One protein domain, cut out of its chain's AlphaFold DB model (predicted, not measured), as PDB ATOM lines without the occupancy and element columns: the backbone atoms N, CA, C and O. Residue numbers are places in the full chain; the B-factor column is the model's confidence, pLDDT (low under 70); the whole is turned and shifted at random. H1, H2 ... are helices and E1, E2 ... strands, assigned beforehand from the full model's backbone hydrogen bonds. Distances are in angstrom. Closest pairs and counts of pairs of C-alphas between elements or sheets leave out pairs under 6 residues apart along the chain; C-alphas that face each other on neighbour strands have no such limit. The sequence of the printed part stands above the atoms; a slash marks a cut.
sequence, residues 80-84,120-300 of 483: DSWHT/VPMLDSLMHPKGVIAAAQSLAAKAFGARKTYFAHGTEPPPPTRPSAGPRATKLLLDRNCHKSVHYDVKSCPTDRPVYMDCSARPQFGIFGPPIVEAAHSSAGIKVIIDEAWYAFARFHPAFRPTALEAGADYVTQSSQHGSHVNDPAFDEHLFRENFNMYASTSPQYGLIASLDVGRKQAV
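AT A GLANCE: This is residues 80 to 84 and 120 to 300 of the 483 residues of an uncharacterized protein of Macrostomum lignano (UniProt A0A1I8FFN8). What does the model look like? A small four-strand sheet, E1, E6, E5 and E4, lies near the middle; H1 packs over its E1 edge with H5 beside H1, while the strand-helix-strand unit E2, H2, E3 and the helix H3 lie toward the other end, and long loops run between the parts. What is it built of? The printed part has 186 residues with five named helices and six named strands, in the order H1 E1 E2 H2 E3 H3 E4 E5 E6 H4 H5; the class is mixed, with 84 residues, under half, in named elements. The larger sheet is mixed and the pair E2 and E3 parallel; the whole is compact, with a radius of gyration of the C-alphas of 17.3 A and spans of 60 by 44 by 28 A.

HOW THE PARTS SIT: How is the larger sheet paired? E1, residues 148 to 151, is antiparallel to E6, residues 259 to 262, with N 150 and O 260 2.9 A apart. E6 and E5, residues 251 to 254, form a hairpin, with N 261 and O 252 2.8 A apart; E5 is parallel to E4, residues 225 to 227, with N 226 and O 251 3.0 A apart. What is on it? H1, residues 132 to 144, is on one face, making two layers, helix over sheet; its height over the sheet is 5.7 A, and it lies over E1, only just across the strands at 62 degrees on the local plane. H1 touches H5, residues 286 to 300, closest at the C-alphas of Ala 136 and Asp 293, 6.2 A, the same way at a shallow tilt of 33 degrees, only just short of steep; H5 only grazes the sheet. What forms the strand-helix-strand unit? E2, residues 171 to 175, and E3, residues 193 to 197, are parallel neighbours, with N 195 and O 172 2.8 A apart, and H2, residues 180 to 188, comes between them in a right-handed crossover. Are the helix backbones complete? Every O i to N i+4 pair is within hydrogen-bond range in H1, H2 and H5, against 6 of 7 in H3, residues 210 to 220, and in H4, residues 269 to 279; H3 and H4 touch no helix.

IN THESE COORDINATES: Where do the first and last elements lie? H1 begins at C-alpha 132, (0.265, -6.610, 96.416), and H5 ends at C-alpha 300, (-5.300, -10.388, 78.825). How long are the longer elements? H5 measures 21.3 A, H1 18.5 A, H4 15.8 A, H3 15.7 A, E2 13.1 A and E3 12.8 A.

THE WHOLE: How far does it reach? The two C-alphas farthest apart, those of Trp 82 and Pro 203, are 62.1 A apart. Where is it cut, and which links are long? Residues 85 to 119 are not printed, and C-alphas 84 and 120 are 8.7 A apart; the links E1 to E2, E3 to H3 and E4 to E5 are long. Where is confidence low? The mean pLDDT of the printed part is 70.1, and 60 residues are under 70, among them 153 to 170 and 198 to 216.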
ATOM      1  N   ASP A  80      14.615   1.179  98.616       55.44
ATOM      2  CA  ASP A  80      15.086   0.877  99.966       55.44
ATOM      3  C   ASP A  80      16.477   0.244  99.989       55.44
ATOM      4  O   ASP A  80      16.805  -0.664  99.230       55.44
ATOM      5  N   SER A  81      17.320   0.744 100.895       52.47
ATOM      6  CA  SER A  81      18.743   0.386 100.990       52.47
ATOM      7  C   SER A  81      19.093  -0.496 102.202       52.47
ATOM      8  O   SER A  81      20.238  -0.928 102.322       52.47
ATOM      9  N   TRP A  82      18.140  -0.812 103.081       51.69
ATOM     10  CA  TRP A  82      18.409  -1.484 104.361       51.69
ATOM     11  C   TRP A  82      17.480  -2.680 104.589       51.69
ATOM     12  O   TRP A  82      16.551  -2.619 105.383       51.69
ATOM     13  N   HIS A  83      17.720  -3.762 103.855       59.31
ATOM     14  CA  HIS A  83      16.934  -4.994 103.912       59.31
ATOM     15  C   HIS A  83      17.847  -6.191 103.589       59.31
ATOM     16  O   HIS A  83      18.955  -5.989 103.077       59.31
ATOM     17  N   THR A  84      17.433  -7.424 103.911       51.47
ATOM     18  CA  THR A  84      18.201  -8.640 103.589       51.47
ATOM     19  C   THR A  84      18.327  -8.730 102.075       51.47
ATOM     20  O   THR A  84      17.386  -9.124 101.389       51.47
ATOM     21  N   VAL A 120      11.247  -5.828 103.088       67.75
ATOM     22  CA  VAL A 120      10.536  -4.602 102.702       67.75
ATOM     23  C   VAL A 120       9.065  -4.753 103.125       67.75
ATOM     24  O   VAL A 120       8.347  -5.497 102.470       67.75
ATOM     25  N   PRO A 121       8.568  -4.058 104.170       63.31
ATOM     26  CA  PRO A 121       7.240  -4.325 104.755       63.31
ATOM     27  C   PRO A 121       6.062  -4.052 103.813       63.31
ATOM     28  O   PRO A 121       4.953  -4.534 104.026       63.31
ATOM     29  N   MET A 122       6.295  -3.229 102.790       62.81
ATOM     30  CA  MET A 122       5.333  -2.940 101.731       62.81
ATOM     31  C   MET A 122       5.286  -4.040 100.652       62.81
ATOM     32  O   MET A 122       4.294  -4.127  99.926       62.81
ATOM     33  N   LEU A 123       6.334  -4.868 100.543       64.38
ATOM     34  CA  LEU A 123       6.316  -6.101  99.767       64.38
ATOM     35  C   LEU A 123       5.750  -7.209 100.637       64.38
ATOM     36  O   LEU A 123       6.227  -7.529 101.720       64.38
ATOM     37  N   ASP A 124       4.678  -7.775 100.124       68.00
ATOM     38  CA  ASP A 124       3.979  -8.872 100.744       68.00
ATOM     39  C   ASP A 124       4.846 -10.145 100.771       68.00
ATOM     40  O   ASP A 124       5.758 -10.322  99.956       68.00
ATOM     41  N   SER A 125       4.556 -11.060 101.692       73.19
ATOM     42  CA  SER A 125       5.236 -12.355 101.719       73.19
ATOM     43  C   SER A 125       4.551 -13.313 100.753       73.19
ATOM     44  O   SER A 125       3.338 -13.495 100.823       73.19
ATOM     45  N   LEU A 126       5.317 -13.993  99.894       73.50
ATOM     46  CA  LEU A 126       4.758 -15.036  99.023       73.50
ATOM     47  C   LEU A 126       4.103 -16.168  99.838       73.50
ATOM     48  O   LEU A 126       3.096 -16.725  99.418       73.50
ATOM     49  N   MET A 127       4.648 -16.454 101.024       73.56
ATOM     50  CA  MET A 127       4.175 -17.504 101.935       73.56
ATOM     51  C   MET A 127       2.852 -17.135 102.618       73.56
ATOM     52  O   MET A 127       2.089 -18.003 103.042       73.56
ATOM     53  N   HIS A 128       2.579 -15.835 102.762       76.25
ATOM     54  CA  HIS A 128       1.349 -15.349 103.368       76.25
ATOM     55  C   HIS A 128       0.905 -14.029 102.728       76.25
ATOM     56  O   HIS A 128       1.113 -12.965 103.318       76.25
ATOM     57  N   PRO A 129       0.296 -14.099 101.529       75.62
ATOM     58  CA  PRO A 129      -0.015 -12.909 100.765       75.62
ATOM     59  C   PRO A 129      -1.235 -12.177 101.354       75.62
ATOM     60  O   PRO A 129      -2.327 -12.742 101.430       75.62
ATOM     61  N   LYS A 130      -1.061 -10.920 101.774       77.69
ATOM     62  CA  LYS A 130      -2.099 -10.000 102.282       77.69
ATOM     63  C   LYS A 130      -2.276  -8.713 101.470       77.69
ATOM     64  O   LYS A 130      -3.245  -7.994 101.684       77.69
ATOM     65  N   GLY A 131      -1.345  -8.390 100.579       82.56
ATOM     66  CA  GLY A 131      -1.250  -7.104  99.895       82.56
ATOM     67  C   GLY A 131      -1.092  -7.254  98.386       82.56
ATOM     68  O   GLY A 131      -1.959  -7.783  97.692       82.56
ATOM     69  N   VAL A 132       0.024  -6.750  97.860       82.44
ATOM     70  CA  VAL A 132       0.265  -6.610  96.416       82.44
ATOM     71  C   VAL A 132       0.291  -7.963  95.689       82.44
ATOM     72  O   VAL A 132      -0.221  -8.073  94.574       82.44
ATOM     73  N   ILE A 133       0.835  -9.005  96.328       82.50
ATOM     74  CA  ILE A 133       0.886 -10.358  95.756       82.50
ATOM     75  C   ILE A 133      -0.518 -10.969  95.714       82.50
ATOM     76  O   ILE A 133      -0.901 -11.523  94.685       82.50
ATOM     77  N   ALA A 134      -1.317 -10.803  96.773       84.62
ATOM     78  CA  ALA A 134      -2.708 -11.264  96.797       84.62
ATOM     79  C   ALA A 134      -3.556 -10.595  95.698       84.62
ATOM     80  O   ALA A 134      -4.361 -11.254  95.032       84.62
ATOM     81  N   ALA A 135      -3.342  -9.297  95.458       85.25
ATOM     82  CA  ALA A 135      -3.998  -8.574  94.371       85.25
ATOM     83  C   ALA A 135      -3.591  -9.123  92.992       85.25
ATOM     84  O   ALA A 135      -4.459  -9.385  92.157       85.25
ATOM     85  N   ALA A 136      -2.297  -9.368  92.761       85.56
ATOM     86  CA  ALA A 136      -1.804  -9.955  91.512       85.56
ATOM     87  C   ALA A 136      -2.348 -11.380  91.279       85.56
ATOM     88  O   ALA A 136      -2.799 -11.699  90.178       85.56
ATOM     89  N   GLN A 137      -2.395 -12.211  92.326       87.06
ATOM     90  CA  GLN A 137      -2.988 -13.553  92.294       87.06
ATOM     91  C   GLN A 137      -4.492 -13.517  91.990       87.06
ATOM     92  O   GLN A 137      -4.983 -14.312  91.190       87.06
ATOM     93  N   SER A 138      -5.221 -12.554  92.562       87.12
ATOM     94  CA  SER A 138      -6.655 -12.362  92.300       87.12
ATOM     95  C   SER A 138      -6.921 -11.925  90.857       87.12
ATOM     96  O   SER A 138      -7.846 -12.420  90.213       87.12
ATOM     97  N   LEU A 139      -6.089 -11.030  90.313       85.69
ATOM     98  CA  LEU A 139      -6.158 -10.640  88.902       85.69
ATOM     99  C   LEU A 139      -5.827 -11.815  87.973       85.69
ATOM    100  O   LEU A 139      -6.467 -11.967  86.932       85.69
ATOM    101  N   ALA A 140      -4.868 -12.665  88.346       84.50
ATOM    102  CA  ALA A 140      -4.569 -13.887  87.609       84.50
ATOM    103  C   ALA A 140      -5.751 -14.867  87.651       84.50
ATOM    104  O   ALA A 140      -6.178 -15.344  86.606       84.50
ATOM    105  N   ALA A 141      -6.352 -15.113  88.818       85.94
ATOM    106  CA  ALA A 141      -7.544 -15.958  88.947       85.94
ATOM    107  C   ALA A 141      -8.685 -15.503  88.022       85.94
ATOM    108  O   ALA A 141      -9.227 -16.315  87.273       85.94
ATOM    109  N   LYS A 142      -8.959 -14.191  87.966       85.25
ATOM    110  CA  LYS A 142      -9.938 -13.610  87.033       85.25
ATOM    111  C   LYS A 142      -9.574 -13.853  85.564       85.25
ATOM    112  O   LYS A 142     -10.437 -14.251  84.787       85.25
ATOM    113  N   ALA A 143      -8.313 -13.641  85.181       82.69
ATOM    114  CA  ALA A 143      -7.856 -13.847  83.805       82.69
ATOM    115  C   ALA A 143      -8.006 -15.312  83.356       82.69
ATOM    116  O   ALA A 143      -8.483 -15.573  82.252       82.69
ATOM    117  N   PHE A 144      -7.662 -16.260  84.234       81.38
ATOM    118  CA  PHE A 144      -7.704 -17.701  83.959       81.38
ATOM    119  C   PHE A 144      -9.062 -18.363  84.211       81.38
ATOM    120  O   PHE A 144      -9.266 -19.502  83.799       81.38
ATOM    121  N   GLY A 145     -10.019 -17.651  84.811       80.00
ATOM    122  CA  GLY A 145     -11.325 -18.209  85.172       80.00
ATOM    123  C   GLY A 145     -11.255 -19.224  86.312       80.00
ATOM    124  O   GLY A 145     -12.104 -20.103  86.395       80.00
ATOM    125  N   ALA A 146     -10.236 -19.119  87.165       83.38
ATOM    126  CA  ALA A 146     -10.070 -19.945  88.354       83.38
ATOM    127  C   ALA A 146     -10.665 -19.243  89.584       83.38
ATOM    128  O   ALA A 146     -10.757 -18.015  89.619       83.38
ATOM    129  N   ARG A 147     -11.013 -20.001  90.631       83.50
ATOM    130  CA  ARG A 147     -11.445 -19.417  91.914       83.50
ATOM    131  C   ARG A 147     -10.273 -18.795  92.662       83.50
ATOM    132  O   ARG A 147     -10.399 -17.703  93.209       83.50
ATOM    133  N   LYS A 148      -9.135 -19.492  92.687       83.62
ATOM    134  CA  LYS A 148      -7.876 -19.016  93.278       83.62
ATOM    135  C   LYS A 148      -6.705 -19.385  92.374       83.62
ATOM    136  O   LYS A 148      -6.735 -20.418  91.710       83.62
ATOM    137  N   THR A 149      -5.679 -18.542  92.376       85.06
ATOM    138  CA  THR A 149      -4.416 -18.782  91.671       85.06
ATOM    139  C   THR A 149      -3.268 -18.537  92.630       85.06
ATOM    140  O   THR A 149      -3.250 -17.515  93.311       85.06
ATOM    141  N   TYR A 150      -2.296 -19.438  92.646       83.12
ATOM    142  CA  TYR A 150      -1.082 -19.315  93.446       83.12
ATOM    143  C   TYR A 150       0.133 -19.262  92.527       83.12
ATOM    144  O   TYR A 150       0.239 -20.065  91.605       83.12
ATOM    145  N   PHE A 151       1.036 -18.314  92.773       82.38
ATOM    146  CA  PHE A 151       2.291 -18.188  92.029       82.38
ATOM    147  C   PHE A 151       3.369 -19.042  92.682       82.38
ATOM    148  O   PHE A 151       3.637 -18.864  93.864       82.38
ATOM    149  N   ALA A 152       3.998 -19.921  91.914       70.69
ATOM    150  CA  ALA A 152       5.057 -20.824  92.339       70.69
ATOM    151  C   ALA A 152       6.400 -20.465  91.682       70.69
ATOM    152  O   ALA A 152       6.459 -19.779  90.661       70.69
ATOM    153  N   HIS A 153       7.500 -20.951  92.261       61.69
ATOM    154  CA  HIS A 153       8.818 -20.897  91.630       61.69
ATOM    155  C   HIS A 153       9.089 -22.212  90.898       61.69
ATOM    156  O   HIS A 153       9.376 -23.219  91.534       61.69
ATOM    157  N   GLY A 154       9.027 -22.187  89.566       51.53
ATOM    158  CA  GLY A 154       9.258 -23.366  88.728       51.53
ATOM    159  C   GLY A 154       7.999 -24.196  88.465       51.53
ATOM    160  O   GLY A 154       6.919 -23.928  88.995       51.53
ATOM    161  N   THR A 155       8.121 -25.153  87.546       41.06
ATOM    162  CA  THR A 155       7.052 -26.097  87.208       41.06
ATOM    163  C   THR A 155       6.796 -27.021  88.388       41.06
ATOM    164  O   THR A 155       7.656 -27.835  88.715       41.06
ATOM    165  N   GLU A 156       5.589 -26.882  88.940       47.69
ATOM    166  CA  GLU A 156       4.919 -27.742  89.923       47.69
ATOM    167  C   GLU A 156       5.217 -27.441  91.401       47.69
ATOM    168  O   GLU A 156       6.163 -27.977  91.980       47.69
ATOM    169  N   PRO A 157       4.350 -26.668  92.084       46.50
ATOM    170  CA  PRO A 157       4.028 -27.011  93.462       46.50
ATOM    171  C   PRO A 157       3.298 -28.373  93.476       46.50
ATOM    172  O   PRO A 157       2.624 -28.717  92.498       46.50
ATOM    173  N   PRO A 158       3.426 -29.162  94.555       46.59
ATOM    174  CA  PRO A 158       2.775 -30.464  94.665       46.59
ATOM    175  C   PRO A 158       1.255 -30.339  94.495       46.59
ATOM    176  O   PRO A 158       0.674 -29.284  94.788       46.59
ATOM    177  N   PRO A 159       0.582 -31.418  94.068       48.22
ATOM    178  CA  PRO A 159      -0.857 -31.423  93.950       48.22
ATOM    179  C   PRO A 159      -1.536 -31.051  95.293       48.22
ATOM    180  O   PRO A 159      -1.246 -31.667  96.321       48.22
ATOM    181  N   PRO A 160      -2.469 -30.078  95.299       46.78
ATOM    182  CA  PRO A 160      -3.230 -29.598  96.468       46.78
ATOM    183  C   PRO A 160      -3.939 -30.658  97.311       46.78
ATOM    184  O   PRO A 160      -4.399 -30.370  98.412       46.78
ATOM    185  N   THR A 161      -4.116 -31.858  96.773       43.06
ATOM    186  CA  THR A 161      -5.064 -32.848  97.280       43.06
ATOM    187  C   THR A 161      -4.448 -33.852  98.234       43.06
ATOM    188  O   THR A 161      -5.125 -34.814  98.591       43.06
ATOM    189  N   ARG A 162      -3.186 -33.684  98.646       48.28
ATOM    190  CA  ARG A 162      -2.631 -34.538  99.693       48.28
ATOM    191  C   ARG A 162      -3.004 -33.923 101.044       48.28
ATOM    192  O   ARG A 162      -2.403 -32.911 101.407       48.28
ATOM    193  N   PRO A 163      -3.984 -34.465 101.795       39.12
ATOM    194  CA  PRO A 163      -4.139 -34.075 103.185       39.12
ATOM    195  C   PRO A 163      -2.796 -34.317 103.880       39.12
ATOM    196  O   PRO A 163      -2.331 -35.453 103.944       39.12
ATOM    197  N   SER A 164      -2.184 -33.269 104.428       36.00
ATOM    198  CA  SER A 164      -1.056 -33.379 105.362       36.00
ATOM    199  C   SER A 164      -1.442 -34.104 106.668       36.00
ATOM    200  O   SER A 164      -0.617 -34.258 107.563       36.00
ATOM    201  N   ALA A 165      -2.671 -34.624 106.783       34.34
ATOM    202  CA  ALA A 165      -3.164 -35.348 107.943       34.34
ATOM    203  C   ALA A 165      -4.011 -36.574 107.547       34.34
ATOM    204  O   ALA A 165      -5.216 -36.477 107.321       34.34
ATOM    205  N   GLY A 166      -3.394 -37.762 107.518       35.03
ATOM    206  CA  GLY A 166      -4.130 -39.030 107.565       35.03
ATOM    207  C   GLY A 166      -3.295 -40.283 107.245       35.03
ATOM    208  O   GLY A 166      -2.697 -40.348 106.177       35.03
ATOM    209  N   PRO A 167      -3.302 -41.338 108.088       36.91
ATOM    210  CA  PRO A 167      -2.536 -42.577 107.892       36.91
ATOM    211  C   PRO A 167      -3.192 -43.541 106.881       36.91
ATOM    212  O   PRO A 167      -3.159 -44.760 107.056       36.91
ATOM    213  N   ARG A 168      -3.863 -43.026 105.844       45.91
ATOM    214  CA  ARG A 168      -4.562 -43.854 104.853       45.91
ATOM    215  C   ARG A 168      -3.819 -43.817 103.530       45.91
ATOM    216  O   ARG A 168      -3.703 -42.769 102.916       45.91
ATOM    217  N   ALA A 169      -3.365 -44.989 103.093       50.22
ATOM    218  CA  ALA A 169      -2.795 -45.186 101.770       50.22
ATOM    219  C   ALA A 169      -3.799 -44.747 100.694       50.22
ATOM    220  O   ALA A 169      -4.822 -45.404 100.475       50.22
ATOM    221  N   THR A 170      -3.513 -43.627 100.042       64.25
ATOM    222  CA  THR A 170      -4.294 -43.087  98.934       64.25
ATOM    223  C   THR A 170      -3.878 -43.767  97.634       64.25
ATOM    224  O   THR A 170      -2.693 -43.891  97.316       64.25
ATOM    225  N   LYS A 171      -4.863 -44.267  96.879       72.00
ATOM    226  CA  LYS A 171      -4.635 -44.732  95.507       72.00
ATOM    227  C   LYS A 171      -4.636 -43.509  94.600       72.00
ATOM    228  O   LYS A 171      -5.632 -42.792  94.566       72.00
ATOM    229  N   LEU A 172      -3.541 -43.294  93.884       74.38
ATOM    230  CA  LEU A 172      -3.411 -42.206  92.919       74.38
ATOM    231  C   LEU A 172      -3.499 -42.785  91.512       74.38
ATOM    232  O   LEU A 172      -2.747 -43.698  91.180       74.38
ATOM    233  N   LEU A 173      -4.414 -42.264  90.699       75.81
ATOM    234  CA  LEU A 173      -4.463 -42.563  89.270       75.81
ATOM    235  C   LEU A 173      -3.513 -41.605  88.560       75.81
ATOM    236  O   LEU A 173      -3.687 -40.392  88.646       75.81
ATOM    237  N   LEU A 174      -2.497 -42.149  87.896       75.69
ATOM    238  CA  LEU A 174      -1.481 -41.364  87.202       75.69
ATOM    239  C   LEU A 174      -1.471 -41.725  85.726       75.69
ATOM    240  O   LEU A 174      -1.491 -42.902  85.372       75.69
ATOM    241  N   ASP A 175      -1.389 -40.713  84.871       74.56
ATOM    242  CA  ASP A 175      -1.038 -40.926  83.472       74.56
ATOM    243  C   ASP A 175       0.405 -41.446  83.391       74.56
ATOM    244  O   ASP A 175       1.304 -40.960  84.080       74.56
ATOM    245  N   ARG A 176       0.645 -42.444  82.545       75.31
ATOM    246  CA  ARG A 176       1.987 -42.960  82.273       75.31
ATOM    247  C   ARG A 176       2.851 -41.970  81.481       75.31
ATOM    248  O   ARG A 176       4.072 -42.104  81.501       75.31
ATOM    249  N   ASN A 177       2.246 -40.967  80.840       72.75
ATOM    250  CA  ASN A 177       2.927 -39.838  80.197       72.75
ATOM    251  C   ASN A 177       3.109 -38.616  81.128       72.75
ATOM    252  O   ASN A 177       3.339 -37.504  80.650       72.75
ATOM    253  N   CYS A 178       2.997 -38.778  82.451       72.06
ATOM    254  CA  CYS A 178       3.203 -37.663  83.375       72.06
ATOM    255  C   CYS A 178       4.663 -37.173  83.395       72.06
ATOM    256  O   CYS A 178       5.613 -37.930  83.170       72.06
ATOM    257  N   HIS A 179       4.855 -35.888  83.701       74.25
ATOM    258  CA  HIS A 179       6.188 -35.311  83.824       74.25
ATOM    259  C   HIS A 179       6.959 -35.914  85.016       74.25
ATOM    260  O   HIS A 179       6.392 -36.403  85.995       74.25
ATOM    261  N   LYS A 180       8.297 -35.884  84.951       77.44
ATOM    262  CA  LYS A 180       9.180 -36.499  85.962       77.44
ATOM    263  C   LYS A 180       8.935 -35.990  87.386       77.44
ATOM    264  O   LYS A 180       9.158 -36.738  88.332       77.44
ATOM    265  N   SER A 181       8.498 -34.744  87.546       74.31
ATOM    266  CA  SER A 181       8.174 -34.149  88.849       74.31
ATOM    267  C   SER A 181       6.961 -34.802  89.500       74.31
ATOM    268  O   SER A 181       7.035 -35.081  90.692       74.31
ATOM    269  N   VAL A 182       5.944 -35.200  88.731       74.88
ATOM    270  CA  VAL A 182       4.816 -35.995  89.245       74.88
ATOM    271  C   VAL A 182       5.315 -37.324  89.820       74.88
ATOM    272  O   VAL A 182       4.949 -37.713  90.928       74.88
ATOM    273  N   HIS A 183       6.238 -38.001  89.128       77.88
ATOM    274  CA  HIS A 183       6.857 -39.219  89.659       77.88
ATOM    275  C   HIS A 183       7.725 -38.964  90.900       77.88
ATOM    276  O   HIS A 183       7.786 -39.820  91.785       77.88
ATOM    277  N   TYR A 184       8.434 -37.833  90.968       77.94
ATOM    278  CA  TYR A 184       9.227 -37.474  92.145       77.94
ATOM    279  C   TYR A 184       8.347 -37.161  93.353       77.94
ATOM    280  O   TYR A 184       8.685 -37.590  94.454       77.94
ATOM    281  N   ASP A 185       7.209 -36.499  93.155       72.44
ATOM    282  CA  ASP A 185       6.264 -36.224  94.234       72.44
ATOM    283  C   ASP A 185       5.672 -37.521  94.806       72.44
ATOM    284  O   ASP A 185       5.689 -37.733  96.018       72.44
ATOM    285  N   VAL A 186       5.272 -38.458  93.940       75.31
ATOM    286  CA  VAL A 186       4.801 -39.791  94.360       75.31
ATOM    287  C   VAL A 186       5.888 -40.547  95.129       75.31
ATOM    288  O   VAL A 186       5.603 -41.185  96.138       75.31
ATOM    289  N   LYS A 187       7.153 -40.460  94.698       77.56
ATOM    290  CA  LYS A 187       8.284 -41.063  95.428       77.56
ATOM    291  C   LYS A 187       8.535 -40.410  96.787       77.56
ATOM    292  O   LYS A 187       9.004 -41.092  97.694       77.56
ATOM    293  N   SER A 188       8.246 -39.118  96.928       70.94
ATOM    294  CA  SER A 188       8.412 -38.387  98.185       70.94
ATOM    295  C   SER A 188       7.410 -38.825  99.257       70.94
ATOM    296  O   SER A 188       7.646 -38.559 100.435       70.94
ATOM    297  N   CYS A 189       6.322 -39.505  98.876       67.94
ATOM    298  CA  CYS A 189       5.285 -39.979  99.791       67.94
ATOM    299  C   CYS A 189       5.184 -41.517  99.812       67.94
ATOM    300  O   CYS A 189       4.534 -42.114  98.956       67.94
ATOM    301  N   PRO A 190       5.751 -42.191 100.833       63.19
ATOM    302  CA  PRO A 190       5.766 -43.657 100.922       63.19
ATOM    303  C   PRO A 190       4.384 -44.321 101.036       63.19
ATOM    304  O   PRO A 190       4.256 -45.527 100.838       63.19
ATOM    305  N   THR A 191       3.353 -43.560 101.407       68.12
ATOM    306  CA  THR A 191       1.978 -44.043 101.592       68.12
ATOM    307  C   THR A 191       1.175 -44.101 100.294       68.12
ATOM    308  O   THR A 191       0.116 -44.733 100.271       68.12
ATOM    309  N   ASP A 192       1.655 -43.467  99.223       69.56
ATOM    310  CA  ASP A 192       0.929 -43.375  97.963       69.56
ATOM    311  C   ASP A 192       1.110 -44.638  97.122       69.56
ATOM    312  O   ASP A 192       2.214 -45.147  96.922       69.56
ATOM    313  N   ARG A 193      -0.005 -45.158  96.600       76.81
ATOM    314  CA  ARG A 193       0.004 -46.300  95.678       76.81
ATOM    315  C   ARG A 193      -0.354 -45.803  94.278       76.81
ATOM    316  O   ARG A 193      -1.548 -45.625  94.012       76.81
ATOM    317  N   PRO A 194       0.636 -45.571  93.394       80.81
ATOM    318  CA  PRO A 194       0.368 -45.141  92.031       80.81
ATOM    319  C   PRO A 194      -0.226 -46.288  91.216       80.81
ATOM    320  O   PRO A 194       0.311 -47.396  91.175       80.81
ATOM    321  N   VAL A 195      -1.333 -46.004  90.548       82.12
ATOM    322  CA  VAL A 195      -1.953 -46.851  89.536       82.12
ATOM    323  C   VAL A 195      -1.779 -46.125  88.210       82.12
ATOM    324  O   VAL A 195      -2.412 -45.097  87.976       82.12
ATOM    325  N   TYR A 196      -0.880 -46.636  87.372       79.94
ATOM    326  CA  TYR A 196      -0.619 -46.053  86.062       79.94
ATOM    327  C   TYR A 196      -1.723 -46.433  85.081       79.94
ATOM    328  O   TYR A 196      -2.054 -47.609  84.936       79.94
ATOM    329  N   MET A 197      -2.270 -45.426  84.416       74.38
ATOM    330  CA  MET A 197      -3.157 -45.581  83.274       74.38
ATOM    331  C   MET A 197      -2.293 -45.685  82.020       74.38
ATOM    332  O   MET A 197      -1.385 -44.876  81.823       74.38
ATOM    333  N   ASP A 198      -2.540 -46.697  81.191       64.81
ATOM    334  CA  ASP A 198      -1.874 -46.780  79.897       64.81
ATOM    335  C   ASP A 198      -2.354 -45.639  78.995       64.81
ATOM    336  O   ASP A 198      -3.530 -45.281  78.997       64.81
ATOM    337  N   CYS A 199      -1.434 -45.080  78.208       59.16
ATOM    338  CA  CYS A 199      -1.694 -43.930  77.340       59.16
ATOM    339  C   CYS A 199      -2.594 -44.256  76.132       59.16
ATOM    340  O   CYS A 199      -2.701 -43.439  75.216       59.16
ATOM    341  N   SER A 200      -3.189 -45.451  76.074       49.66
ATOM    342  CA  SER A 200      -4.180 -45.791  75.061       49.66
ATOM    343  C   SER A 200      -5.490 -45.102  75.426       49.66
ATOM    344  O   SER A 200      -6.210 -45.516  76.338       49.66
ATOM    345  N   ALA A 201      -5.788 -44.010  74.721       49.03
ATOM    346  CA  ALA A 201      -7.092 -43.387  74.841       49.03
ATOM    347  C   ALA A 201      -8.141 -44.436  74.441       49.03
ATOM    348  O   ALA A 201      -8.007 -45.147  73.443       49.03
ATOM    349  N   ARG A 202      -9.136 -44.634  75.304       42.12
ATOM    350  CA  ARG A 202     -10.279 -45.458  74.929       42.12
ATOM    351  C   ARG A 202     -11.128 -44.627  73.964       42.12
ATOM    352  O   ARG A 202     -11.461 -43.506  74.359       42.12
ATOM    353  N   PRO A 203     -11.615 -45.209  72.845       41.75
ATOM    354  CA  PRO A 203     -12.352 -44.503  71.788       41.75
ATOM    355  C   PRO A 203     -13.554 -43.649  72.215       41.75
ATOM    356  O   PRO A 203     -14.108 -42.868  71.451       41.75
ATOM    357  N   GLN A 204     -14.006 -43.842  73.451       37.25
ATOM    358  CA  GLN A 204     -15.202 -43.248  74.030       37.25
ATOM    359  C   GLN A 204     -14.914 -41.996  74.880       37.25
ATOM    360  O   GLN A 204     -15.860 -41.297  75.228       37.25
ATOM    361  N   PHE A 205     -13.653 -41.707  75.239       41.50
ATOM    362  CA  PHE A 205     -13.345 -40.750  76.316       41.50
ATOM    363  C   PHE A 205     -12.413 -39.582  75.943       41.50
ATOM    364  O   PHE A 205     -12.358 -38.600  76.687       41.50
ATOM    365  N   GLY A 206     -11.760 -39.601  74.775       39.72
ATOM    366  CA  GLY A 206     -10.825 -38.539  74.381       39.72
ATOM    367  C   GLY A 206      -9.567 -38.486  75.256       39.72
ATOM    368  O   GLY A 206      -9.489 -39.145  76.285       39.72
ATOM    369  N   ILE A 207      -8.548 -37.713  74.861       49.38
ATOM    370  CA  ILE A 207      -7.294 -37.627  75.640       49.38
ATOM    371  C   ILE A 207      -7.516 -36.942  77.005       49.38
ATOM    372  O   ILE A 207      -6.978 -37.416  77.994       49.38
ATOM    373  N   PHE A 208      -8.347 -35.888  77.072       51.09
ATOM    374  CA  PHE A 208      -8.763 -35.188  78.307       51.09
ATOM    375  C   PHE A 208     -10.105 -34.461  78.094       51.09
ATOM    376  O   PHE A 208     -10.199 -33.238  78.199       51.09
ATOM    377  N   GLY A 209     -11.145 -35.189  77.687       43.31
ATOM    378  CA  GLY A 209     -12.456 -34.586  77.441       43.31
ATOM    379  C   GLY A 209     -13.235 -34.276  78.733       43.31
ATOM    380  O   GLY A 209     -13.033 -34.964  79.737       43.31
ATOM    381  N   PRO A 210     -14.208 -33.337  78.693       49.06
ATOM    382  CA  PRO A 210     -15.264 -33.205  79.706       49.06
ATOM    383  C   PRO A 210     -15.831 -34.543  80.220       49.06
ATOM    384  O   PRO A 210     -15.962 -34.681  81.434       49.06
ATOM    385  N   PRO A 211     -16.066 -35.577  79.375       53.78
ATOM    386  CA  PRO A 211     -16.565 -36.863  79.862       53.78
ATOM    387  C   PRO A 211     -15.620 -37.594  80.822       53.78
ATOM    388  O   PRO A 211     -16.105 -38.363  81.643       53.78
ATOM    389  N   ILE A 212     -14.297 -37.380  80.773       64.31
ATOM    390  CA  ILE A 212     -13.361 -37.999  81.734       64.31
ATOM    391  C   ILE A 212     -13.491 -37.338  83.098       64.31
ATOM    392  O   ILE A 212     -13.534 -38.030  84.113       64.31
ATOM    393  N   VAL A 213     -13.557 -36.008  83.121       65.44
ATOM    394  CA  VAL A 213     -13.689 -35.245  84.365       65.44
ATOM    395  C   VAL A 213     -15.051 -35.519  84.999       65.44
ATOM    396  O   VAL A 213     -15.123 -35.882  86.172       65.44
ATOM    397  N   GLU A 214     -16.119 -35.479  84.199       65.50
ATOM    398  CA  GLU A 214     -17.473 -35.830  84.633       65.50
ATOM    399  C   GLU A 214     -17.561 -37.284  85.117       65.50
ATOM    400  O   GLU A 214     -18.170 -37.549  86.158       65.50
ATOM    401  N   ALA A 215     -16.919 -38.237  84.428       63.25
ATOM    402  CA  ALA A 215     -16.878 -39.631  84.861       63.25
ATOM    403  C   ALA A 215     -16.081 -39.813  86.161       63.25
ATOM    404  O   ALA A 215     -16.527 -40.551  87.044       63.25
ATOM    405  N   ALA A 216     -14.938 -39.140  86.317       67.56
ATOM    406  CA  ALA A 216     -14.109 -39.206  87.523       67.56
ATOM    407  C   ALA A 216     -14.841 -38.641  88.751       67.56
ATOM    408  O   ALA A 216     -14.799 -39.230  89.838       67.56
ATOM    409  N   HIS A 217     -15.572 -37.543  88.563       72.00
ATOM    410  CA  HIS A 217     -16.405 -36.945  89.602       72.00
ATOM    411  C   HIS A 217     -17.612 -37.823  89.944       72.00
ATOM    412  O   HIS A 217     -17.871 -38.060  91.124       72.00
ATOM    413  N   SER A 218     -18.302 -38.372  88.937       62.12
ATOM    414  CA  SER A 218     -19.537 -39.155  89.123       62.12
ATOM    415  C   SER A 218     -19.311 -40.534  89.744       62.12
ATOM    416  O   SER A 218     -20.142 -41.009  90.514       62.12
ATOM    417  N   SER A 219     -18.210 -41.206  89.401       59.28
ATOM    418  CA  SER A 219     -17.982 -42.603  89.797       59.28
ATOM    419  C   SER A 219     -17.286 -42.765  91.147       59.28
ATOM    420  O   SER A 219     -17.461 -43.796  91.797       59.28
ATOM    421  N   ALA A 220     -16.495 -41.778  91.581       59.78
ATOM    422  CA  ALA A 220     -15.607 -41.975  92.723       59.78
ATOM    423  C   ALA A 220     -15.319 -40.718  93.562       59.78
ATOM    424  O   ALA A 220     -14.576 -40.819  94.539       59.78
ATOM    425  N   GLY A 221     -15.877 -39.547  93.216       65.44
ATOM    426  CA  GLY A 221     -15.556 -38.293  93.910       65.44
ATOM    427  C   GLY A 221     -14.054 -37.976  93.894       65.44
ATOM    428  O   GLY A 221     -13.530 -37.401  94.849       65.44
ATOM    429  N   ILE A 222     -13.347 -38.413  92.844       71.12
ATOM    430  CA  ILE A 222     -11.898 -38.247  92.706       71.12
ATOM    431  C   ILE A 222     -11.611 -36.825  92.244       71.12
ATOM    432  O   ILE A 222     -12.203 -36.353  91.279       71.12
ATOM    433  N   LYS A 223     -10.667 -36.158  92.908       73.62
ATOM    434  CA  LYS A 223     -10.172 -34.848  92.484       73.62
ATOM    435  C   LYS A 223      -9.301 -34.989  91.244       73.62
ATOM    436  O   LYS A 223      -8.379 -35.804  91.234       73.62
ATOM    437  N   VAL A 224      -9.585 -34.190  90.219       76.00
ATOM    438  CA  VAL A 224      -8.881 -34.247  88.934       76.00
ATOM    439  C   VAL A 224      -7.884 -33.101  88.837       76.00
ATOM    440  O   VAL A 224      -8.235 -31.931  89.002       76.00
ATOM    441  N   ILE A 225      -6.636 -33.458  88.548       76.06
ATOM    442  CA  ILE A 225      -5.529 -32.523  88.362       76.06
ATOM    443  C   ILE A 225      -5.051 -32.658  86.924       76.06
ATOM    444  O   ILE A 225      -4.723 -33.762  86.492       76.06
ATOM    445  N   ILE A 226      -5.027 -31.544  86.194       77.56
ATOM    446  CA  ILE A 226      -4.581 -31.510  84.801       77.56
ATOM    447  C   ILE A 226      -3.313 -30.669  84.697       77.56
ATOM    448  O   ILE A 226      -3.285 -29.500  85.090       77.56
ATOM    449  N   ASP A 227      -2.268 -31.273  84.136       76.38
ATOM    450  CA  ASP A 227      -1.026 -30.575  83.834       76.38
ATOM    451  C   ASP A 227      -1.110 -29.876  82.468       76.38
ATOM    452  O   ASP A 227      -0.909 -30.473  81.411       76.38
ATOM    453  N   GLU A 228      -1.421 -28.578  82.493       76.56
ATOM    454  CA  GLU A 228      -1.450 -27.692  81.326       76.56
ATOM    455  C   GLU A 228      -0.125 -26.927  81.151       76.56
ATOM    456  O   GLU A 228      -0.100 -25.822  80.592       76.56
ATOM    457  N   ALA A 229       1.009 -27.499  81.580       72.75
ATOM    458  CA  ALA A 229       2.323 -26.878  81.426       72.75
ATOM    459  C   ALA A 229       2.572 -26.346  80.002       72.75
ATOM    460  O   ALA A 229       3.071 -25.234  79.842       72.75
ATOM    461  N   TRP A 230       2.159 -27.091  78.974       75.38
ATOM    462  CA  TRP A 230       2.332 -26.750  77.556       75.38
ATOM    463  C   TRP A 230       1.137 -26.040  76.903       75.38
ATOM    464  O   TRP A 230       1.132 -25.882  75.678       75.38
ATOM    465  N   TYR A 231       0.112 -25.674  77.680       77.31
ATOM    466  CA  TYR A 231      -1.185 -25.226  77.155       77.31
ATOM    467  C   TYR A 231      -1.750 -23.979  77.855       77.31
ATOM    468  O   TYR A 231      -2.920 -23.637  77.704       77.31
ATOM    469  N   ALA A 232      -0.896 -23.233  78.563       75.62
ATOM    470  CA  ALA A 232      -1.292 -22.070  79.360       75.62
ATOM    471  C   ALA A 232      -2.026 -20.958  78.579       75.62
ATOM    472  O   ALA A 232      -2.817 -20.196  79.132       75.62
ATOM    473  N   PHE A 233      -1.778 -20.849  77.272       78.50
ATOM    474  CA  PHE A 233      -2.350 -19.810  76.413       78.50
ATOM    475  C   PHE A 233      -3.752 -20.146  75.871       78.50
ATOM    476  O   PHE A 233      -4.403 -19.282  75.280       78.50
ATOM    477  N   ALA A 234      -4.241 -21.372  76.069       78.88
ATOM    478  CA  ALA A 234      -5.450 -21.877  75.419       78.88
ATOM    479  C   ALA A 234      -6.712 -21.055  75.714       78.88
ATOM    480  O   ALA A 234      -7.567 -20.871  74.848       78.88
ATOM    481  N   ARG A 235      -6.820 -20.487  76.919       81.88
ATOM    482  CA  ARG A 235      -7.993 -19.698  77.323       81.88
ATOM    483  C   ARG A 235      -8.214 -18.452  76.459       81.88
ATOM    484  O   ARG A 235      -9.360 -18.023  76.295       81.88
ATOM    485  N   PHE A 236      -7.139 -17.876  75.922       81.62
ATOM    486  CA  PHE A 236      -7.156 -16.573  75.252       81.62
ATOM    487  C   PHE A 236      -7.563 -16.643  73.775       81.62
ATOM    488  O   PHE A 236      -7.702 -15.598  73.142       81.62
ATOM    489  N   HIS A 237      -7.782 -17.840  73.216       81.12
ATOM    490  CA  HIS A 237      -8.185 -17.988  71.821       81.12
ATOM    491  C   HIS A 237      -9.198 -19.137  71.624       81.12
ATOM    492  O   HIS A 237      -8.987 -20.243  72.123       81.12
ATOM    493  N   PRO A 238     -10.302 -18.920  70.878       79.19
ATOM    494  CA  PRO A 238     -11.425 -19.860  70.796       79.19
ATOM    495  C   PRO A 238     -11.061 -21.214  70.174       79.19
ATOM    496  O   PRO A 238     -11.613 -22.232  70.576       79.19
ATOM    497  N   ALA A 239     -10.095 -21.257  69.247       77.69
ATOM    498  CA  ALA A 239      -9.674 -22.510  68.605       77.69
ATOM    499  C   ALA A 239      -9.099 -23.559  69.579       77.69
ATOM    500  O   ALA A 239      -9.096 -24.745  69.259       77.69
ATOM    501  N   PHE A 240      -8.629 -23.132  70.753       78.12
ATOM    502  CA  PHE A 240      -8.005 -24.000  71.753       78.12
ATOM    503  C   PHE A 240      -8.973 -24.457  72.851       78.12
ATOM    504  O   PHE A 240      -8.563 -25.164  73.770       78.12
ATOM    505  N   ARG A 241     -10.250 -24.061  72.773       73.88
ATOM    506  CA  ARG A 241     -11.271 -24.412  73.765       73.88
ATOM    507  C   ARG A 241     -11.931 -25.765  73.473       73.88
ATOM    508  O   ARG A 241     -12.058 -26.132  72.297       73.88
ATOM    509  N   PRO A 242     -12.408 -26.479  74.512       75.19
ATOM    510  CA  PRO A 242     -12.449 -26.105  75.942       75.19
ATOM    511  C   PRO A 242     -11.091 -26.220  76.663       75.19
ATOM    512  O   PRO A 242     -10.249 -27.017  76.265       75.19
ATOM    513  N   THR A 243     -10.877 -25.427  77.722       76.94
ATOM    514  CA  THR A 243      -9.722 -25.579  78.637       76.94
ATOM    515  C   THR A 243     -10.038 -26.551  79.777       76.94
ATOM    516  O   THR A 243     -11.210 -26.806  80.050       76.94
ATOM    517  N   ALA A 244      -9.026 -27.047  80.500       74.81
ATOM    518  CA  ALA A 244      -9.221 -27.958  81.634       74.81
ATOM    519  C   ALA A 244     -10.192 -27.413  82.694       74.81
ATOM    520  O   ALA A 244     -11.075 -28.129  83.163       74.81
ATOM    521  N   LEU A 245     -10.074 -26.126  83.038       77.50
ATOM    522  CA  LEU A 245     -10.971 -25.472  84.000       77.50
ATOM    523  C   LEU A 245     -12.422 -25.409  83.494       77.50
ATOM    524  O   LEU A 245     -13.353 -25.538  84.283       77.50
ATOM    525  N   GLU A 246     -12.619 -25.235  82.185       78.00
ATOM    526  CA  GLU A 246     -13.946 -25.211  81.551       78.00
ATOM    527  C   GLU A 246     -14.538 -26.612  81.391       78.00
ATOM    528  O   GLU A 246     -15.756 -26.762  81.398       78.00
ATOM    529  N   ALA A 247     -13.682 -27.632  81.313       73.69
ATOM    530  CA  ALA A 247     -14.057 -29.041  81.350       73.69
ATOM    531  C   ALA A 247     -14.348 -29.559  82.775       73.69
ATOM    532  O   ALA A 247     -14.689 -30.727  82.930       73.69
ATOM    533  N   GLY A 248     -14.225 -28.713  83.807       73.56
ATOM    534  CA  GLY A 248     -14.568 -29.049  85.193       73.56
ATOM    535  C   GLY A 248     -13.406 -29.533  86.062       73.56
ATOM    536  O   GLY A 248     -13.656 -30.048  87.145       73.56
ATOM    537  N   ALA A 249     -12.147 -29.398  85.630       74.94
ATOM    538  CA  ALA A 249     -11.003 -29.826  86.440       74.94
ATOM    539  C   ALA A 249     -10.925 -29.063  87.776       74.94
ATOM    540  O   ALA A 249     -11.120 -27.844  87.819       74.94
ATOM    541  N   ASP A 250     -10.600 -29.773  88.862       76.31
ATOM    542  CA  ASP A 250     -10.462 -29.182  90.198       76.31
ATOM    543  C   ASP A 250      -9.185 -28.332  90.302       76.31
ATOM    544  O   ASP A 250      -9.197 -27.256  90.910       76.31
ATOM    545  N   TYR A 251      -8.096 -28.808  89.688       77.38
ATOM    546  CA  TYR A 251      -6.777 -28.182  89.751       77.38
ATOM    547  C   TYR A 251      -6.058 -28.217  88.409       77.38
ATOM    548  O   TYR A 251      -6.061 -29.233  87.712       77.38
ATOM    549  N   VAL A 252      -5.401 -27.110  88.070       78.75
ATOM    550  CA  VAL A 252      -4.648 -26.966  86.822       78.75
ATOM    551  C   VAL A 252      -3.290 -26.330  87.090       78.75
ATOM    552  O   VAL A 252      -3.208 -25.304  87.770       78.75
ATOM    553  N   THR A 253      -2.228 -26.924  86.547       76.50
ATOM    554  CA  THR A 253      -0.854 -26.403  86.639       76.50
ATOM    555  C   THR A 253      -0.382 -25.875  85.290       76.50
ATOM    556  O   THR A 253      -0.540 -26.539  84.272       76.50
ATOM    557  N   GLN A 254       0.204 -24.674  85.266       73.25
ATOM    558  CA  GLN A 254       0.701 -24.041  84.038       73.25
ATOM    559  C   GLN A 254       2.150 -23.554  84.195       73.25
ATOM    560  O   GLN A 254       2.490 -22.894  85.178       73.25
ATOM    561  N   SER A 255       3.007 -23.844  83.203       60.47
ATOM    562  CA  SER A 255       4.452 -23.558  83.263       60.47
ATOM    563  C   SER A 255       4.777 -22.111  82.906       60.47
ATOM    564  O   SER A 255       5.499 -21.435  83.630       60.47
ATOM    565  N   SER A 256       4.180 -21.592  81.827       47.34
ATOM    566  CA  SER A 256       4.491 -20.262  81.294       47.34
ATOM    567  C   SER A 256       4.087 -19.130  82.241       47.34
ATOM    568  O   SER A 256       4.530 -17.999  82.058       47.34
ATOM    569  N   GLN A 257       3.258 -19.435  83.246       50.94
ATOM    570  CA  GLN A 257       2.840 -18.499  84.287       50.94
ATOM    571  C   GLN A 257       3.067 -19.011  85.717       50.94
ATOM    572  O   GLN A 257       2.531 -18.409  86.646       50.94
ATOM    573  N   HIS A 258       3.858 -20.083  85.886       54.47
ATOM    574  CA  HIS A 258       4.147 -20.765  87.159       54.47
ATOM    575  C   HIS A 258       2.995 -20.650  88.168       54.47
ATOM    576  O   HIS A 258       3.155 -20.154  89.283       54.47
ATOM    577  N   GLY A 259       1.799 -21.005  87.702       60.16
ATOM    578  CA  GLY A 259       0.541 -20.715  88.365       60.16
ATOM    579  C   GLY A 259      -0.216 -22.005  88.602       60.16
ATOM    580  O   GLY A 259      -0.467 -22.754  87.657       60.16
ATOM    581  N   SER A 260      -0.579 -22.263  89.855       72.56
ATOM    582  CA  SER A 260      -1.540 -23.311  90.196       72.56
ATOM    583  C   SER A 260      -2.912 -22.688  90.344       72.56
ATOM    584  O   SER A 260      -3.127 -21.829  91.203       72.56
ATOM    585  N   HIS A 261      -3.831 -23.123  89.495       80.88
ATOM    586  CA  HIS A 261      -5.210 -22.671  89.459       80.88
ATOM    587  C   HIS A 261      -6.104 -23.679  90.175       80.88
ATOM    588  O   HIS A 261      -6.013 -24.882  89.940       80.88
ATOM    589  N   VAL A 262      -6.976 -23.170  91.039       79.38
ATOM    590  CA  VAL A 262      -7.904 -23.958  91.851       79.38
ATOM    591  C   VAL A 262      -9.334 -23.591  91.471       79.38
ATOM    592  O   VAL A 262      -9.697 -22.410  91.499       79.38
ATOM    593  N   ASN A 263     -10.156 -24.594  91.164       79.62
ATOM    594  CA  ASN A 263     -11.600 -24.462  90.945       79.62
ATOM    595  C   ASN A 263     -12.442 -25.297  91.933       79.62
ATOM    596  O   ASN A 263     -13.670 -25.260  91.891       79.62
ATOM    597  N   ASP A 264     -11.789 -26.007  92.855       74.50
ATOM    598  CA  ASP A 264     -12.435 -26.883  93.832       74.50
ATOM    599  C   ASP A 264     -13.350 -26.108  94.817       74.50
ATOM    600  O   ASP A 264     -12.890 -25.180  95.494       74.50
ATOM    601  N   PRO A 265     -14.649 -26.460  94.937       71.25
ATOM    602  CA  PRO A 265     -15.549 -25.875  95.929       71.25
ATOM    603  C   PRO A 265     -15.281 -26.317  97.377       71.25
ATOM    604  O   PRO A 265     -15.663 -25.587  98.288       71.25
ATOM    605  N   ALA A 266     -14.633 -27.464  97.601       70.25
ATOM    606  CA  ALA A 266     -14.304 -28.010  98.924       70.25
ATOM    607  C   ALA A 266     -12.852 -27.709  99.350       70.25
ATOM    608  O   ALA A 266     -12.277 -28.412 100.177       70.25
ATOM    609  N   PHE A 267     -12.246 -26.680  98.754       75.62
ATOM    610  CA  PHE A 267     -10.843 -26.335  98.937       75.62
ATOM    611  C   PHE A 267     -10.523 -25.840 100.357       75.62
ATOM    612  O   PHE A 267     -11.022 -24.795 100.784       75.62
ATOM    613  N   ASP A 268      -9.619 -26.542 101.043       76.62
ATOM    614  CA  ASP A 268      -9.002 -26.078 102.288       76.62
ATOM    615  C   ASP A 268      -7.743 -25.253 101.986       76.62
ATOM    616  O   ASP A 268      -6.688 -25.767 101.605       76.62
ATOM    617  N   GLU A 269      -7.856 -23.941 102.176       75.94
ATOM    618  CA  GLU A 269      -6.760 -23.005 101.945       75.94
ATOM    619  C   GLU A 269      -5.611 -23.156 102.945       75.94
ATOM    620  O   GLU A 269      -4.467 -22.863 102.593       75.94
ATOM    621  N   HIS A 270      -5.884 -23.581 104.180       78.88
ATOM    622  CA  HIS A 270      -4.851 -23.698 105.204       78.88
ATOM    623  C   HIS A 270      -3.912 -24.855 104.877       78.88
ATOM    624  O   HIS A 270      -2.700 -24.667 104.773       78.88
ATOM    625  N   LEU A 271      -4.491 -26.028 104.625       75.06
ATOM    626  CA  LEU A 271      -3.750 -27.234 104.273       75.06
ATOM    627  C   LEU A 271      -2.999 -27.074 102.947       75.06
ATOM    628  O   LEU A 271      -1.837 -27.464 102.825       75.06
ATOM    629  N   PHE A 272      -3.625 -26.415 101.966       76.25
ATOM    630  CA  PHE A 272      -2.944 -26.093 100.719       76.25
ATOM    631  C   PHE A 272      -1.731 -25.190 100.934       76.25
ATOM    632  O   PHE A 272      -0.680 -25.419 100.339       76.25
ATOM    633  N   ARG A 273      -1.855 -24.164 101.783       76.88
ATOM    634  CA  ARG A 273      -0.748 -23.249 102.077       76.88
ATOM    635  C   ARG A 273       0.399 -23.936 102.794       76.88
ATOM    636  O   ARG A 273       1.540 -23.642 102.467       76.88
ATOM    637  N   GLU A 274       0.126 -24.833 103.734       77.81
ATOM    638  CA  GLU A 274       1.178 -25.622 104.385       77.81
ATOM    639  C   GLU A 274       1.962 -26.440 103.360       77.81
ATOM    640  O   GLU A 274       3.186 -26.328 103.294       77.81
ATOM    641  N   ASN A 275       1.251 -27.173 102.498       75.19
ATOM    642  CA  ASN A 275       1.865 -27.953 101.429       75.19
ATOM    643  C   ASN A 275       2.641 -27.060 100.456       75.19
ATOM    644  O   ASN A 275       3.770 -27.369 100.103       75.19
ATOM    645  N   PHE A 276       2.078 -25.921 100.056       76.25
ATOM    646  CA  PHE A 276       2.746 -24.965  99.175       76.25
ATOM    647  C   PHE A 276       4.039 -24.416  99.802       76.25
ATOM    648  O   PHE A 276       5.084 -24.357  99.151       76.25
ATOM    649  N   ASN A 277       3.994 -24.088 101.093       77.56
ATOM    650  CA  ASN A 277       5.111 -23.544 101.856       77.56
ATOM    651  C   ASN A 277       6.260 -24.547 102.064       77.56
ATOM    652  O   ASN A 277       7.382 -24.123 102.329       77.56
ATOM    653  N   MET A 278       6.026 -25.855 101.919       78.00
ATOM    654  CA  MET A 278       7.102 -26.856 101.961       78.00
ATOM    655  C   MET A 278       8.028 -26.794 100.737       78.00
ATOM    656  O   MET A 278       9.199 -27.154 100.842       78.00
ATOM    657  N   TYR A 279       7.514 -26.349  99.587       74.56
ATOM    658  CA  TYR A 279       8.252 -26.314  98.316       74.56
ATOM    659  C   TYR A 279       8.638 -24.887  97.918       74.56
ATOM    660  O   TYR A 279       9.586 -24.680  97.158       74.56
ATOM    661  N   ALA A 280       7.917 -23.888  98.429       75.00
ATOM    662  CA  ALA A 280       8.232 -22.491  98.206       75.00
ATOM    663  C   ALA A 280       9.476 -22.060  99.000       75.00
ATOM    664  O   ALA A 280       9.642 -22.360 100.181       75.00
ATOM    665  N   SER A 281      10.348 -21.294  98.344       77.38
ATOM    666  CA  SER A 281      11.467 -20.636  99.019       77.38
ATOM    667  C   SER A 281      10.956 -19.514  99.924       77.38
ATOM    668  O   SER A 281      10.115 -18.713  99.517       77.38
ATOM    669  N   THR A 282      11.545 -19.380 101.114       77.12
ATOM    670  CA  THR A 282      11.320 -18.227 102.005       77.12
ATOM    671  C   THR A 282      11.895 -16.920 101.445       77.12
ATOM    672  O   THR A 282      11.556 -15.842 101.928       77.12
ATOM    673  N   SER A 283      12.752 -17.015 100.423       77.38
ATOM    674  CA  SER A 283      13.367 -15.894  99.704       77.38
ATOM    675  C   SER A 283      13.122 -16.051  98.196       77.38
ATOM    676  O   SER A 283      14.019 -16.473  97.462       77.38
ATOM    677  N   PRO A 284      11.889 -15.797  97.732       77.19
ATOM    678  CA  PRO A 284      11.532 -15.866  96.318       77.19
ATOM    679  C   PRO A 284      12.199 -14.760  95.492       77.19
ATOM    680  O   PRO A 284      12.317 -13.625  95.948       77.19
ATOM    681  N   GLN A 285      12.558 -15.048  94.237       79.19
ATOM    682  CA  GLN A 285      13.037 -14.006  93.327       79.19
ATOM    683  C   GLN A 285      11.855 -13.172  92.810       79.19
ATOM    684  O   GLN A 285      11.065 -13.629  91.980       79.19
ATOM    685  N   TYR A 286      11.751 -11.922  93.259       79.38
ATOM    686  CA  TYR A 286      10.650 -11.029  92.884       79.38
ATOM    687  C   TYR A 286      10.630 -10.665  91.397       79.38
ATOM    688  O   TYR A 286       9.552 -10.505  90.833       79.38
ATOM    689  N   GLY A 287      11.781 -10.642  90.717       79.25
ATOM    690  CA  GLY A 287      11.822 -10.490  89.258       79.25
ATOM    691  C   GLY A 287      11.007 -11.558  88.512       79.25
ATOM    692  O   GLY A 287      10.344 -11.241  87.526       79.25
ATOM    693  N   LEU A 288      10.985 -12.799  89.020       79.50
ATOM    694  CA  LEU A 288      10.165 -13.873  88.454       79.50
ATOM    695  C   LEU A 288       8.678 -13.633  88.724       79.50
ATOM    696  O   LEU A 288       7.869 -13.748  87.819       79.50
ATOM    697  N   ILE A 289       8.300 -13.223  89.933       81.25
ATOM    698  CA  ILE A 289       6.892 -12.931  90.256       81.25
ATOM    699  C   ILE A 289       6.372 -11.743  89.429       81.25
ATOM    700  O   ILE A 289       5.242 -11.760  88.941       81.25
ATOM    701  N   ALA A 290       7.206 -10.724  89.212       81.06
ATOM    702  CA  ALA A 290       6.869  -9.594  88.353       81.06
ATOM    703  C   ALA A 290       6.662 -10.020  86.897       81.06
ATOM    704  O   ALA A 290       5.740  -9.520  86.250       81.06
ATOM    705  N   SER A 291       7.468 -10.956  86.382       81.75
ATOM    706  CA  SER A 291       7.273 -11.472  85.027       81.75
ATOM    707  C   SER A 291       5.961 -12.245  84.890       81.75
ATOM    708  O   SER A 291       5.325 -12.139  83.844       81.75
ATOM    709  N   LEU A 292       5.489 -12.919  85.948       81.19
ATOM    710  CA  LEU A 292       4.169 -13.560  85.972       81.19
ATOM    711  C   LEU A 292       3.028 -12.538  85.879       81.19
ATOM    712  O   LEU A 292       2.116 -12.696  85.066       81.19
ATOM    713  N   ASP A 293       3.092 -11.456  86.659       83.62
ATOM    714  CA  ASP A 293       2.070 -10.399  86.629       83.62
ATOM    715  C   ASP A 293       2.047  -9.666  85.272       83.62
ATOM    716  O   ASP A 293       0.982  -9.396  84.706       83.62
ATOM    717  N   VAL A 294       3.224  -9.407  84.690       83.06
ATOM    718  CA  VAL A 294       3.347  -8.823  83.344       83.06
ATOM    719  C   VAL A 294       2.885  -9.803  82.260       83.06
ATOM    720  O   VAL A 294       2.191  -9.389  81.331       83.06
ATOM    721  N   GLY A 295       3.204 -11.092  82.383       80.31
ATOM    722  CA  GLY A 295       2.769 -12.139  81.457       80.31
ATOM    723  C   GLY A 295       1.249 -12.288  81.431       80.31
ATOM    724  O   GLY A 295       0.647 -12.319  80.357       80.31
ATOM    725  N   ARG A 296       0.600 -12.254  82.602       84.50
ATOM    726  CA  ARG A 296      -0.863 -12.163  82.717       84.50
ATOM    727  C   ARG A 296      -1.397 -10.926  81.996       84.50
ATOM    728  O   ARG A 296      -2.332 -11.051  81.206       84.50
ATOM    729  N   LYS A 297      -0.827  -9.740  82.247       83.88
ATOM    730  CA  LYS A 297      -1.241  -8.502  81.563       83.88
ATOM    731  C   LYS A 297      -1.149  -8.652  80.045       83.88
ATOM    732  O   LYS A 297      -2.103  -8.307  79.356       83.88
ATOM    733  N   GLN A 298      -0.039  -9.173  79.525       82.44
ATOM    734  CA  GLN A 298       0.135  -9.378  78.088       82.44
ATOM    735  C   GLN A 298      -0.913 -10.348  77.532       82.44
ATOM    736  O   GLN A 298      -1.516 -10.069  76.500       82.44
ATOM    737  N   ALA A 299      -1.185 -11.447  78.235       79.88
ATOM    738  CA  ALA A 299      -2.173 -12.428  77.805       79.88
ATOM    739  C   ALA A 299      -3.602 -11.851  77.774       79.88
ATOM    740  O   ALA A 299      -4.334 -12.072  76.813       79.88
ATOM    741  N   VAL A 300      -3.981 -11.045  78.773       82.12
ATOM    742  CA  VAL A 300      -5.300 -10.388  78.825       82.12
ATOM    743  C   VAL A 300      -5.444  -9.293  77.767       82.12
ATOM    744  O   VAL A 300      -6.518  -9.136  77.195       82.12
TER     745      VAL A 300